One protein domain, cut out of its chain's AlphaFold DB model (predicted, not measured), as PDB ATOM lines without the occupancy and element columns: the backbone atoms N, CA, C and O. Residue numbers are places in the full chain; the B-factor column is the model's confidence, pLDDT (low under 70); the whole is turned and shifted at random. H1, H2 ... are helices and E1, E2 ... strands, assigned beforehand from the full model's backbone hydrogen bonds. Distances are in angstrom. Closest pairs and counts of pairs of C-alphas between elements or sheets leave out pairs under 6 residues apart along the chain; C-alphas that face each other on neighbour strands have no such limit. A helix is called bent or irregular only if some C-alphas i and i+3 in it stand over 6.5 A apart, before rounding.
ATOM      1  N   VAL A  11     505.463 343.340 385.758       91.81
ATOM      2  CA  VAL A  11     504.124 343.099 385.198       91.81
ATOM      3  C   VAL A  11     503.423 341.922 385.876       91.81
ATOM      4  O   VAL A  11     502.232 341.994 386.157       91.81
ATOM      5  N   LEU A  12     504.168 340.856 386.188       92.69
ATOM      6  CA  LEU A  12     503.631 339.643 386.792       92.69
ATOM      7  C   LEU A  12     503.295 339.875 388.268       92.69
ATOM      8  O   LEU A  12     502.273 339.401 388.759       92.69
ATOM      9  N   ARG A  13     504.109 340.671 388.967       93.81
ATOM     10  CA  ARG A  13     503.814 341.126 390.331       93.81
ATOM     11  C   ARG A  13     502.555 341.979 390.384       93.81
ATOM     12  O   ARG A  13     501.703 341.747 391.238       93.81
ATOM     13  N   ASP A  14     502.454 342.956 389.491       94.69
ATOM     14  CA  ASP A  14     501.317 343.870 389.432       94.69
ATOM     15  C   ASP A  14     500.039 343.084 389.058       94.69
ATOM     16  O   ASP A  14     498.989 343.284 389.674       94.69
ATOM     17  N   PHE A  15     500.148 342.097 388.153       96.50
ATOM     18  CA  PHE A  15     499.080 341.141 387.850       96.50
ATOM     19  C   PHE A  15     498.651 340.344 389.086       96.50
ATOM     20  O   PHE A  15     497.474 340.361 389.438       96.50
ATOM     21  N   TYR A  16     499.582 339.671 389.773       96.31
ATOM     22  CA  TYR A  16     499.252 338.849 390.941       96.31
ATOM     23  C   TYR A  16     498.644 339.673 392.075       96.31
ATOM     24  O   TYR A  16     497.697 339.212 392.701       96.31
ATOM     25  N   SER A  17     499.116 340.904 392.293       95.94
ATOM     26  CA  SER A  17     498.532 341.806 393.290       95.94
ATOM     27  C   SER A  17     497.059 342.110 393.009       95.94
ATOM     28  O   SER A  17     496.261 342.167 393.943       95.94
ATOM     29  N   ALA A  18     496.691 342.316 391.743       96.69
ATOM     30  CA  ALA A  18     495.301 342.534 391.352       96.69
ATOM     31  C   ALA A  18     494.486 341.231 391.423       96.69
ATOM     32  O   ALA A  18     493.411 341.202 392.019       96.69
ATOM     33  N   ALA A  19     495.031 340.141 390.875       96.25
ATOM     34  CA  ALA A  19     494.399 338.825 390.799       96.25
ATOM     35  C   ALA A  19     494.071 338.238 392.176       96.25
ATOM     36  O   ALA A  19     493.061 337.554 392.322       96.25
ATOM     37  N   SER A  20     494.902 338.510 393.183       96.31
ATOM     38  CA  SER A  20     494.729 337.994 394.540       96.31
ATOM     39  C   SER A  20     493.961 338.930 395.472       96.31
ATOM     40  O   SER A  20     493.749 338.582 396.635       96.31
ATOM     41  N   SER A  21     493.588 340.128 395.009       96.56
ATOM     42  CA  SER A  21     492.805 341.076 395.807       96.56
ATOM     43  C   SER A  21     491.424 340.496 396.157       96.56
ATOM     44  O   SER A  21     490.915 339.642 395.426       96.56
ATOM     45  N   PRO A  22     490.787 340.918 397.265       93.81
ATOM     46  CA  PRO A  22     489.424 340.495 397.595       93.81
ATOM     47  C   PRO A  22     488.412 340.749 396.471       93.81
ATOM     48  O   PRO A  22     487.515 339.930 396.268       93.81
ATOM     49  N   GLU A  23     488.577 341.848 395.740       94.69
ATOM     50  CA  GLU A  23     487.744 342.257 394.610       94.69
ATOM     51  C   GLU A  23     488.001 341.406 393.359       94.69
ATOM     52  O   GLU A  23     487.082 341.165 392.576       94.69
ATOM     53  N   GLY A  24     489.230 340.912 393.188       96.69
ATOM     54  CA  GLY A  24     489.672 340.191 392.000       96.69
ATOM     55  C   GLY A  24     489.820 341.097 390.775       96.69
ATOM     56  O   GLY A  24     489.840 342.323 390.858       96.69
ATOM     57  N   ILE A  25     489.935 340.475 389.606       98.06
ATOM     58  CA  ILE A  25     490.015 341.144 388.306       98.06
ATOM     59  C   ILE A  25     488.655 341.031 387.620       98.06
ATOM     60  O   ILE A  25     488.069 339.950 387.576       98.06
ATOM     61  N   SER A  26     488.154 342.127 387.055       98.19
ATOM     62  CA  SER A  26     486.977 342.092 386.180       98.19
ATOM     63  C   SER A  26     487.201 341.118 385.021       98.19
ATOM     64  O   SER A  26     488.242 341.155 384.361       98.19
ATOM     65  N   VAL A  27     486.218 340.268 384.719       97.88
ATOM     66  CA  VAL A  27     486.325 339.315 383.599       97.88
ATOM     67  C   VAL A  27     486.574 340.029 382.265       97.88
ATOM     68  O   VAL A  27     487.307 339.507 381.429       97.88
ATOM     69  N   ALA A  28     486.043 341.243 382.089       97.06
ATOM     70  CA  ALA A  28     486.282 342.053 380.896       97.06
ATOM     71  C   ALA A  28     487.738 342.547 380.783       97.06
ATOM     72  O   ALA A  28     488.266 342.655 379.678       97.06
ATOM     73  N   ASP A  29     488.400 342.811 381.914       97.75
ATOM     74  CA  ASP A  29     489.764 343.351 381.943       97.75
ATOM     75  C   ASP A  29     490.833 342.254 381.896       97.75
ATOM     76  O   ASP A  29     491.948 342.501 381.422       97.75
ATOM     77  N   LEU A  30     490.498 341.038 382.349       97.50
ATOM     78  CA  LEU A  30     491.431 339.916 382.460       97.50
ATOM     79  C   LEU A  30     492.225 339.639 381.167       97.50
ATOM     80  O   LEU A  30     493.450 339.538 381.275       97.50
ATOM     81  N   PRO A  31     491.618 339.556 379.960       95.00
ATOM     82  CA  PRO A  31     492.376 339.310 378.732       95.00
ATOM     83  C   PRO A  31     493.446 340.375 378.484       95.00
ATOM     84  O   PRO A  31     494.602 340.047 378.244       95.00
ATOM     85  N   SER A  32     493.101 341.656 378.662       95.69
ATOM     86  CA  SER A  32     494.048 342.759 378.463       95.69
ATOM     87  C   SER A  32     495.213 342.724 379.459       95.69
ATOM     88  O   SER A  32     496.329 343.141 379.141       95.69
ATOM     89  N   MET A  33     494.974 342.231 380.677       96.88
ATOM     90  CA  MET A  33     496.016 342.066 381.688       96.88
ATOM     91  C   MET A  33     496.937 340.892 381.355       96.88
ATOM     92  O   MET A  33     498.153 341.031 381.471       96.88
ATOM     93  N   ILE A  34     496.376 339.772 380.894       95.44
ATOM     94  CA  ILE A  34     497.142 338.623 380.398       95.44
ATOM     95  C   ILE A  34     497.993 339.031 379.195       95.44
ATOM     96  O   ILE A  34     499.184 338.737 379.177       95.44
ATOM     97  N   ASP A  35     497.435 339.775 378.239       94.06
ATOM     98  CA  ASP A  35     498.167 340.263 377.066       94.06
ATOM     99  C   ASP A  35     499.348 341.150 377.464       94.06
ATOM    100  O   ASP A  35     500.456 340.973 376.955       94.06
ATOM    101  N   LYS A  36     499.158 342.057 378.434       94.38
ATOM    102  CA  LYS A  36     500.246 342.883 378.990       94.38
ATOM    103  C   LYS A  36     501.350 342.030 379.605       94.38
ATOM    104  O   LYS A  36     502.523 342.289 379.346       94.38
ATOM    105  N   VAL A  37     500.989 341.010 380.386       93.25
ATOM    106  CA  VAL A  37     501.960 340.061 380.948       93.25
ATOM    107  C   VAL A  37     502.691 339.332 379.819       93.25
ATOM    108  O   VAL A  37     503.916 339.240 379.826       93.25
ATOM    109  N   CYS A  38     501.973 338.855 378.804       90.00
ATOM    110  CA  CYS A  38     502.514 338.123 377.661       90.00
ATOM    111  C   CYS A  38     503.428 338.966 376.758       90.00
ATOM    112  O   CYS A  38     504.386 338.407 376.222       90.00
ATOM    113  N   ALA A  39     503.179 340.269 376.623       88.06
ATOM    114  CA  ALA A  39     503.907 341.177 375.734       88.06
ATOM    115  C   ALA A  39     505.242 341.700 376.297       88.06
ATOM    116  O   ALA A  39     506.031 342.271 375.546       88.06
ATOM    117  N   GLU A  40     505.517 341.526 377.595       84.38
ATOM    118  CA  GLU A  40     506.761 342.023 378.193       84.38
ATOM    119  C   GLU A  40     507.996 341.360 377.551       84.38
ATOM    120  O   GLU A  40     508.022 340.147 377.299       84.38
ATOM    121  N   THR A  41     509.020 342.173 377.266       71.75
ATOM    122  CA  THR A  41     510.322 341.684 376.787       71.75
ATOM    123  C   THR A  41     510.998 340.912 377.911       71.75
ATOM    124  O   THR A  41     510.994 341.359 379.054       71.75
ATOM    125  N   ARG A  42     511.553 339.739 377.596       81.06
ATOM    126  CA  ARG A  42     512.035 338.784 378.599       81.06
ATOM    127  C   ARG A  42     513.473 338.383 378.345       81.06
ATOM    128  O   ARG A  42     513.865 338.159 377.202       81.06
ATOM    129  N   GLU A  43     514.198 338.199 379.438       85.94
ATOM    130  CA  GLU A  43     515.484 337.518 379.425       85.94
ATOM    131  C   GLU A  43     515.302 336.034 379.047       85.94
ATOM    132  O   GLU A  43     514.240 335.450 379.303       85.94
ATOM    133  N   PRO A  44     516.322 335.368 378.475       84.88
ATOM    134  CA  PRO A  44     516.230 333.962 378.074       84.88
ATOM    135  C   PRO A  44     515.774 333.012 379.193       84.88
ATOM    136  O   PRO A  44     515.012 332.077 378.943       84.88
ATOM    137  N   THR A  45     516.192 333.265 380.437       84.81
ATOM    138  CA  THR A  45     515.785 332.474 381.609       84.81
ATOM    139  C   THR A  45     514.294 332.608 381.911       84.81
ATOM    140  O   THR A  45     513.649 331.619 382.249       84.81
ATOM    141  N   ASP A  46     513.723 333.798 381.732       85.81
ATOM    142  CA  ASP A  46     512.288 334.026 381.917       85.81
ATOM    143  C   ASP A  46     511.469 333.373 380.806       85.81
ATOM    144  O   ASP A  46     510.404 332.816 381.070       85.81
ATOM    145  N   ILE A  47     511.971 333.395 379.566       85.94
ATOM    146  CA  ILE A  47     511.354 332.676 378.440       85.94
ATOM    147  C   ILE A  47     511.321 331.174 378.729       85.94
ATOM    148  O   ILE A  47     510.281 330.543 378.536       85.94
ATOM    149  N   HIS A  48     512.440 330.613 379.198       87.81
ATOM    150  CA  HIS A  48     512.519 329.205 379.568       87.81
ATOM    151  C   HIS A  48     511.515 328.871 380.673       87.81
ATOM    152  O   HIS A  48     510.672 328.003 380.462       87.81
ATOM    153  N   ASN A  49     511.553 329.598 381.797       88.56
ATOM    154  CA  ASN A  49     510.675 329.350 382.942       88.56
ATOM    155  C   ASN A  49     509.198 329.472 382.573       88.56
ATOM    156  O   ASN A  49     508.388 328.658 382.999       88.56
ATOM    157  N   ARG A  50     508.841 330.459 381.748       88.06
ATOM    158  CA  ARG A  50     507.473 330.605 381.257       88.06
ATOM    159  C   ARG A  50     507.045 329.404 380.414       88.06
ATOM    160  O   ARG A  50     505.997 328.828 380.665       88.06
ATOM    161  N   ARG A  51     507.848 329.010 379.420       86.50
ATOM    162  CA  ARG A  51     507.510 327.897 378.513       86.50
ATOM    163  C   ARG A  51     507.381 326.561 379.244       86.50
ATOM    164  O   ARG A  51     506.611 325.717 378.805       86.50
ATOM    165  N   THR A  52     508.126 326.373 380.328       87.56
ATOM    166  CA  THR A  52     508.111 325.149 381.135       87.56
ATOM    167  C   THR A  52     507.195 325.229 382.362       87.56
ATOM    168  O   THR A  52     507.224 324.317 383.185       87.56
ATOM    169  N   SER A  53     506.389 326.291 382.512       89.69
ATOM    170  CA  SER A  53     505.562 326.538 383.709       89.69
ATOM    171  C   SER A  53     506.351 326.453 385.029       89.69
ATOM    172  O   SER A  53     505.848 325.975 386.048       89.69
ATOM    173  N   ALA A  54     507.613 326.884 385.034       89.12
ATOM    174  CA  ALA A  54     508.437 326.958 386.237       89.12
ATOM    175  C   ALA A  54     508.170 328.254 387.016       89.12
ATOM    176  O   ALA A  54     507.626 329.228 386.489       89.12
ATOM    177  N   ASP A  55     508.575 328.296 388.286       89.31
ATOM    178  CA  ASP A  55     508.444 329.508 389.090       89.31
ATOM    179  C   ASP A  55     509.192 330.695 388.452       89.31
ATOM    180  O   ASP A  55     510.302 330.532 387.936       89.31
ATOM    181  N   PRO A  56     508.618 331.911 388.490       90.25
ATOM    182  CA  PRO A  56     507.350 332.289 389.132       90.25
ATOM    183  C   PRO A  56     506.107 332.219 388.215       90.25
ATOM    184  O   PRO A  56     505.043 332.741 388.562       90.25
ATOM    185  N   TRP A  57     506.235 331.628 387.027       92.25
ATOM    186  CA  TRP A  57     505.202 331.580 385.988       92.25
ATOM    187  C   TRP A  57     504.200 330.448 386.174       92.25
ATOM    188  O   TRP A  57     503.124 330.508 385.589       92.25
ATOM    189  N   LYS A  58     504.527 329.457 387.008       92.31
ATOM    190  CA  LYS A  58     503.703 328.271 387.242       92.31
ATOM    191  C   LYS A  58     502.227 328.600 387.456       92.31
ATOM    192  O   LYS A  58     501.393 328.121 386.710       92.31
ATOM    193  N   LYS A  59     501.905 329.475 388.412       94.62
ATOM    194  CA  LYS A  59     500.513 329.855 388.700       94.62
ATOM    195  C   LYS A  59     499.828 330.554 387.519       94.62
ATOM    196  O   LYS A  59     498.655 330.330 387.237       94.62
ATOM    197  N   PHE A  60     500.563 331.412 386.818       95.38
ATOM    198  CA  PHE A  60     500.046 332.116 385.651       95.38
ATOM    199  C   PHE A  60     499.703 331.147 384.510       95.38
ATOM    200  O   PHE A  60     498.604 331.200 383.963       95.38
ATOM    201  N   GLU A  61     500.613 330.236 384.173       94.50
ATOM    202  CA  GLU A  61     500.419 329.295 383.066       94.50
ATOM    203  C   GLU A  61     499.479 328.137 383.439       94.50
ATOM    204  O   GLU A  61     498.652 327.748 382.617       94.50
ATOM    205  N   ASP A  62     499.548 327.629 384.675       95.12
ATOM    206  CA  ASP A  62     498.807 326.435 385.097       95.12
ATOM    207  C   ASP A  62     497.401 326.735 385.635       95.12
ATOM    208  O   ASP A  62     496.558 325.845 385.608       95.12
ATOM    209  N   GLU A  63     497.117 327.960 386.097       96.81
ATOM    210  CA  GLU A  63     495.811 328.314 386.681       96.81
ATOM    211  C   GLU A  63     495.156 329.501 385.961       96.81
ATOM    212  O   GLU A  63     494.029 329.401 385.470       96.81
ATOM    213  N   VAL A  64     495.862 330.631 385.841       97.31
ATOM    214  CA  VAL A  64     495.293 331.873 385.282       97.31
ATOM    215  C   VAL A  64     494.910 331.706 383.815       97.31
ATOM    216  O   VAL A  64     493.784 332.034 383.427       97.31
ATOM    217  N   CYS A  65     495.833 331.201 382.996       95.94
ATOM    218  CA  CYS A  65     495.612 330.991 381.569       95.94
ATOM    219  C   CYS A  65     494.423 330.039 381.305       95.94
ATOM    220  O   CYS A  65     493.507 330.444 380.583       95.94
ATOM    221  N   PRO A  66     494.346 328.832 381.906       97.50
ATOM    222  CA  PRO A  66     493.193 327.943 381.747       97.50
ATOM    223  C   PRO A  66     491.860 328.562 382.173       97.50
ATOM    224  O   PRO A  66     490.874 328.441 381.440       97.50
ATOM    225  N   VAL A  67     491.813 329.272 383.306       98.19
ATOM    226  CA  VAL A  67     490.581 329.939 383.761       98.19
ATOM    227  C   VAL A  67     490.163 331.028 382.780       98.19
ATOM    228  O   VAL A  67     488.992 331.102 382.420       98.19
ATOM    229  N   SER A  68     491.099 331.840 382.286       97.31
ATOM    230  CA  SER A  68     490.799 332.858 381.272       97.31
ATOM    231  C   SER A  68     490.195 332.247 380.004       97.31
ATOM    232  O   SER A  68     489.157 332.714 379.526       97.31
ATOM    233  N   ARG A  69     490.785 331.154 379.503       96.25
ATOM    234  CA  ARG A  69     490.265 330.408 378.345       96.25
ATOM    235  C   ARG A  69     488.867 329.874 378.615       96.25
ATOM    236  O   ARG A  69     487.986 330.053 377.784       96.25
ATOM    237  N   PHE A  70     488.639 329.281 379.783       97.62
ATOM    238  CA  PHE A  70     487.322 328.801 380.195       97.62
ATOM    239  C   PHE A  70     486.271 329.920 380.203       97.62
ATOM    240  O   PHE A  70     485.209 329.766 379.595       97.62
ATOM    241  N   LEU A  71     486.571 331.061 380.829       96.94
ATOM    242  CA  LEU A  71     485.665 332.214 380.874       96.94
ATOM    243  C   LEU A  71     485.323 332.700 379.458       96.94
ATOM    244  O   LEU A  71     484.150 332.923 379.146       96.94
ATOM    245  N   LYS A  72     486.327 332.776 378.576       95.44
ATOM    246  CA  LYS A  72     486.158 333.141 377.162       95.44
ATOM    247  C   LYS A  72     485.318 332.107 376.401       95.44
ATOM    248  O   LYS A  72     484.378 332.497 375.715       95.44
ATOM    249  N   CYS A  73     485.583 330.806 376.573       94.00
ATOM    250  CA  CYS A  73     484.823 329.706 375.957       94.00
ATOM    251  C   CYS A  73     483.342 329.754 376.338       94.00
ATOM    252  O   CYS A  73     482.473 329.444 375.528       94.00
ATOM    253  N   ARG A  74     483.045 330.144 377.580       95.31
ATOM    254  CA  ARG A  74     481.675 330.251 378.096       95.31
ATOM    255  C   ARG A  74     481.003 331.587 377.800       95.31
ATOM    256  O   ARG A  74     479.838 331.750 378.159       95.31
ATOM    257  N   GLY A  75     481.702 332.522 377.157       94.75
ATOM    258  CA  GLY A  75     481.178 333.852 376.859       94.75
ATOM    259  C   GLY A  75     480.909 334.680 378.115       94.75
ATOM    260  O   GLY A  75     480.004 335.515 378.121       94.75
ATOM    261  N   PHE A  76     481.647 334.441 379.202       95.25
ATOM    262  CA  PHE A  76     481.529 335.264 380.399       95.25
ATOM    263  C   PHE A  76     482.203 336.605 380.127       95.25
ATOM    264  O   PHE A  76     483.379 336.667 379.784       95.25
ATOM    265  N   VAL A  77     481.430 337.679 380.265       94.12
ATOM    266  CA  VAL A  77     481.878 339.061 380.012       94.12
ATOM    267  C   VAL A  77     481.739 339.960 381.239       94.12
ATOM    268  O   VAL A  77     482.285 341.055 381.268       94.12
ATOM    269  N   ASN A  78     481.016 339.495 382.259       95.88
ATOM    270  CA  ASN A  78     480.713 340.240 383.475       95.88
ATOM    271  C   ASN A  78     481.250 339.498 384.701       95.88
ATOM    272  O   ASN A  78     481.560 338.311 384.633       95.88
ATOM    273  N   GLY A  79     481.287 340.192 385.836       96.94
ATOM    274  CA  GLY A  79     481.742 339.634 387.103       96.94
ATOM    275  C   GLY A  79     483.239 339.813 387.331       96.94
ATOM    276  O   GLY A  79     483.925 340.499 386.576       96.94
ATOM    277  N   HIS A  80     483.726 339.205 388.406       98.19
ATOM    278  CA  HIS A  80     485.121 339.273 388.826       98.19
ATOM    279  C   HIS A  80     485.675 337.873 389.033       98.19
ATOM    280  O   HIS A  80     484.947 336.968 389.437       98.19
ATOM    281  N   VAL A  81     486.964 337.698 388.785       98.25
ATOM    282  CA  VAL A  81     487.685 336.461 389.048       98.25
ATOM    283  C   VAL A  81     488.885 336.735 389.939       98.25
ATOM    284  O   VAL A  81     489.637 337.684 389.725       98.25
ATOM    285  N   ARG A  82     489.052 335.904 390.962       97.88
ATOM    286  CA  ARG A  82     490.140 335.995 391.933       97.88
ATOM    287  C   ARG A  82     490.957 334.712 391.924       97.88
ATOM    288  O   ARG A  82     490.376 333.631 391.932       97.88
ATOM    289  N   PHE A  83     492.274 334.854 392.008       97.44
ATOM    290  CA  PHE A  83     493.254 333.773 392.089       97.44
ATOM    291  C   PHE A  83     494.004 333.878 393.426       97.44
ATOM    292  O   PHE A  83     494.923 334.698 393.549       97.44
ATOM    293  N   PRO A  84     493.604 333.124 394.466       94.50
ATOM    294  CA  PRO A  84     494.333 333.085 395.734       94.50
ATOM    295  C   PRO A  84     495.785 332.652 395.500       94.50
ATOM    296  O   PRO A  84     496.014 331.670 394.814       94.50
TER     297      PRO A  84
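AT A GLANCE: This is residues 11 to 84 of the 232 residues of an uncharacterized protein of Rhodobacterales bacterium 32-67-9 (UniProt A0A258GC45). H1 and H2 form a helical hairpin beside the longest helix, H4; H3 is far out at one end, and short strand E1 comes back near the other, beside residues 25 to 26. The 74 printed residues, mostly helix, run H1, H2, H3, H4, E1. The whole is compact, radius of gyration of the C-alphas 12.3 A, spanning 36 by 24 by 19 A.

IN THESE COORDINATES: Find C-alpha 11 at (504.124, 343.099, 385.198), where H1, residues 11 to 19, begins its 12.0 A. Next come H2, residues 30 to 39, 14.2 A, and H3, residues 44 to 51, 10.6 A. H4, residues 58 to 73, runs 22.0 A and is only just irregular: C-alphas 62 and 65 are 6.6 A apart. E1, residues 80 to 82, 6.8 A, ends at C-alpha 82, (490.140, 335.995, 391.933).

HOW THE PARTS SIT: H1 and H2 touch, closest C-alphas Val 11 and Val 37, 5.7 A, at a shallow tilt of 16 degrees, opposite ways. H4, with residues 65 to 68 alone, only just touches H2, with 3 pairs of C-alphas within 8 A, the closest Pro 31 and Ser 68, 7.1 A. H3 and H4 are close but not clearly touching, closest C-alphas Arg 50 and Glu 61, 7.4 A. E1 pairs with no named strand, but its residues 80 to 81 pair antiparallel with residues 25 to 26. Every O i to N i+4 pair is within hydrogen-bond range in H1, H2 and H3, and 10 of 12 in H4.

THE WHOLE: The C-alphas farthest apart, Pro 44 and Asn 78, are 36.5 A apart. The printed part has no cut, no link is long, and no printed residue is under 70 in pLDDT.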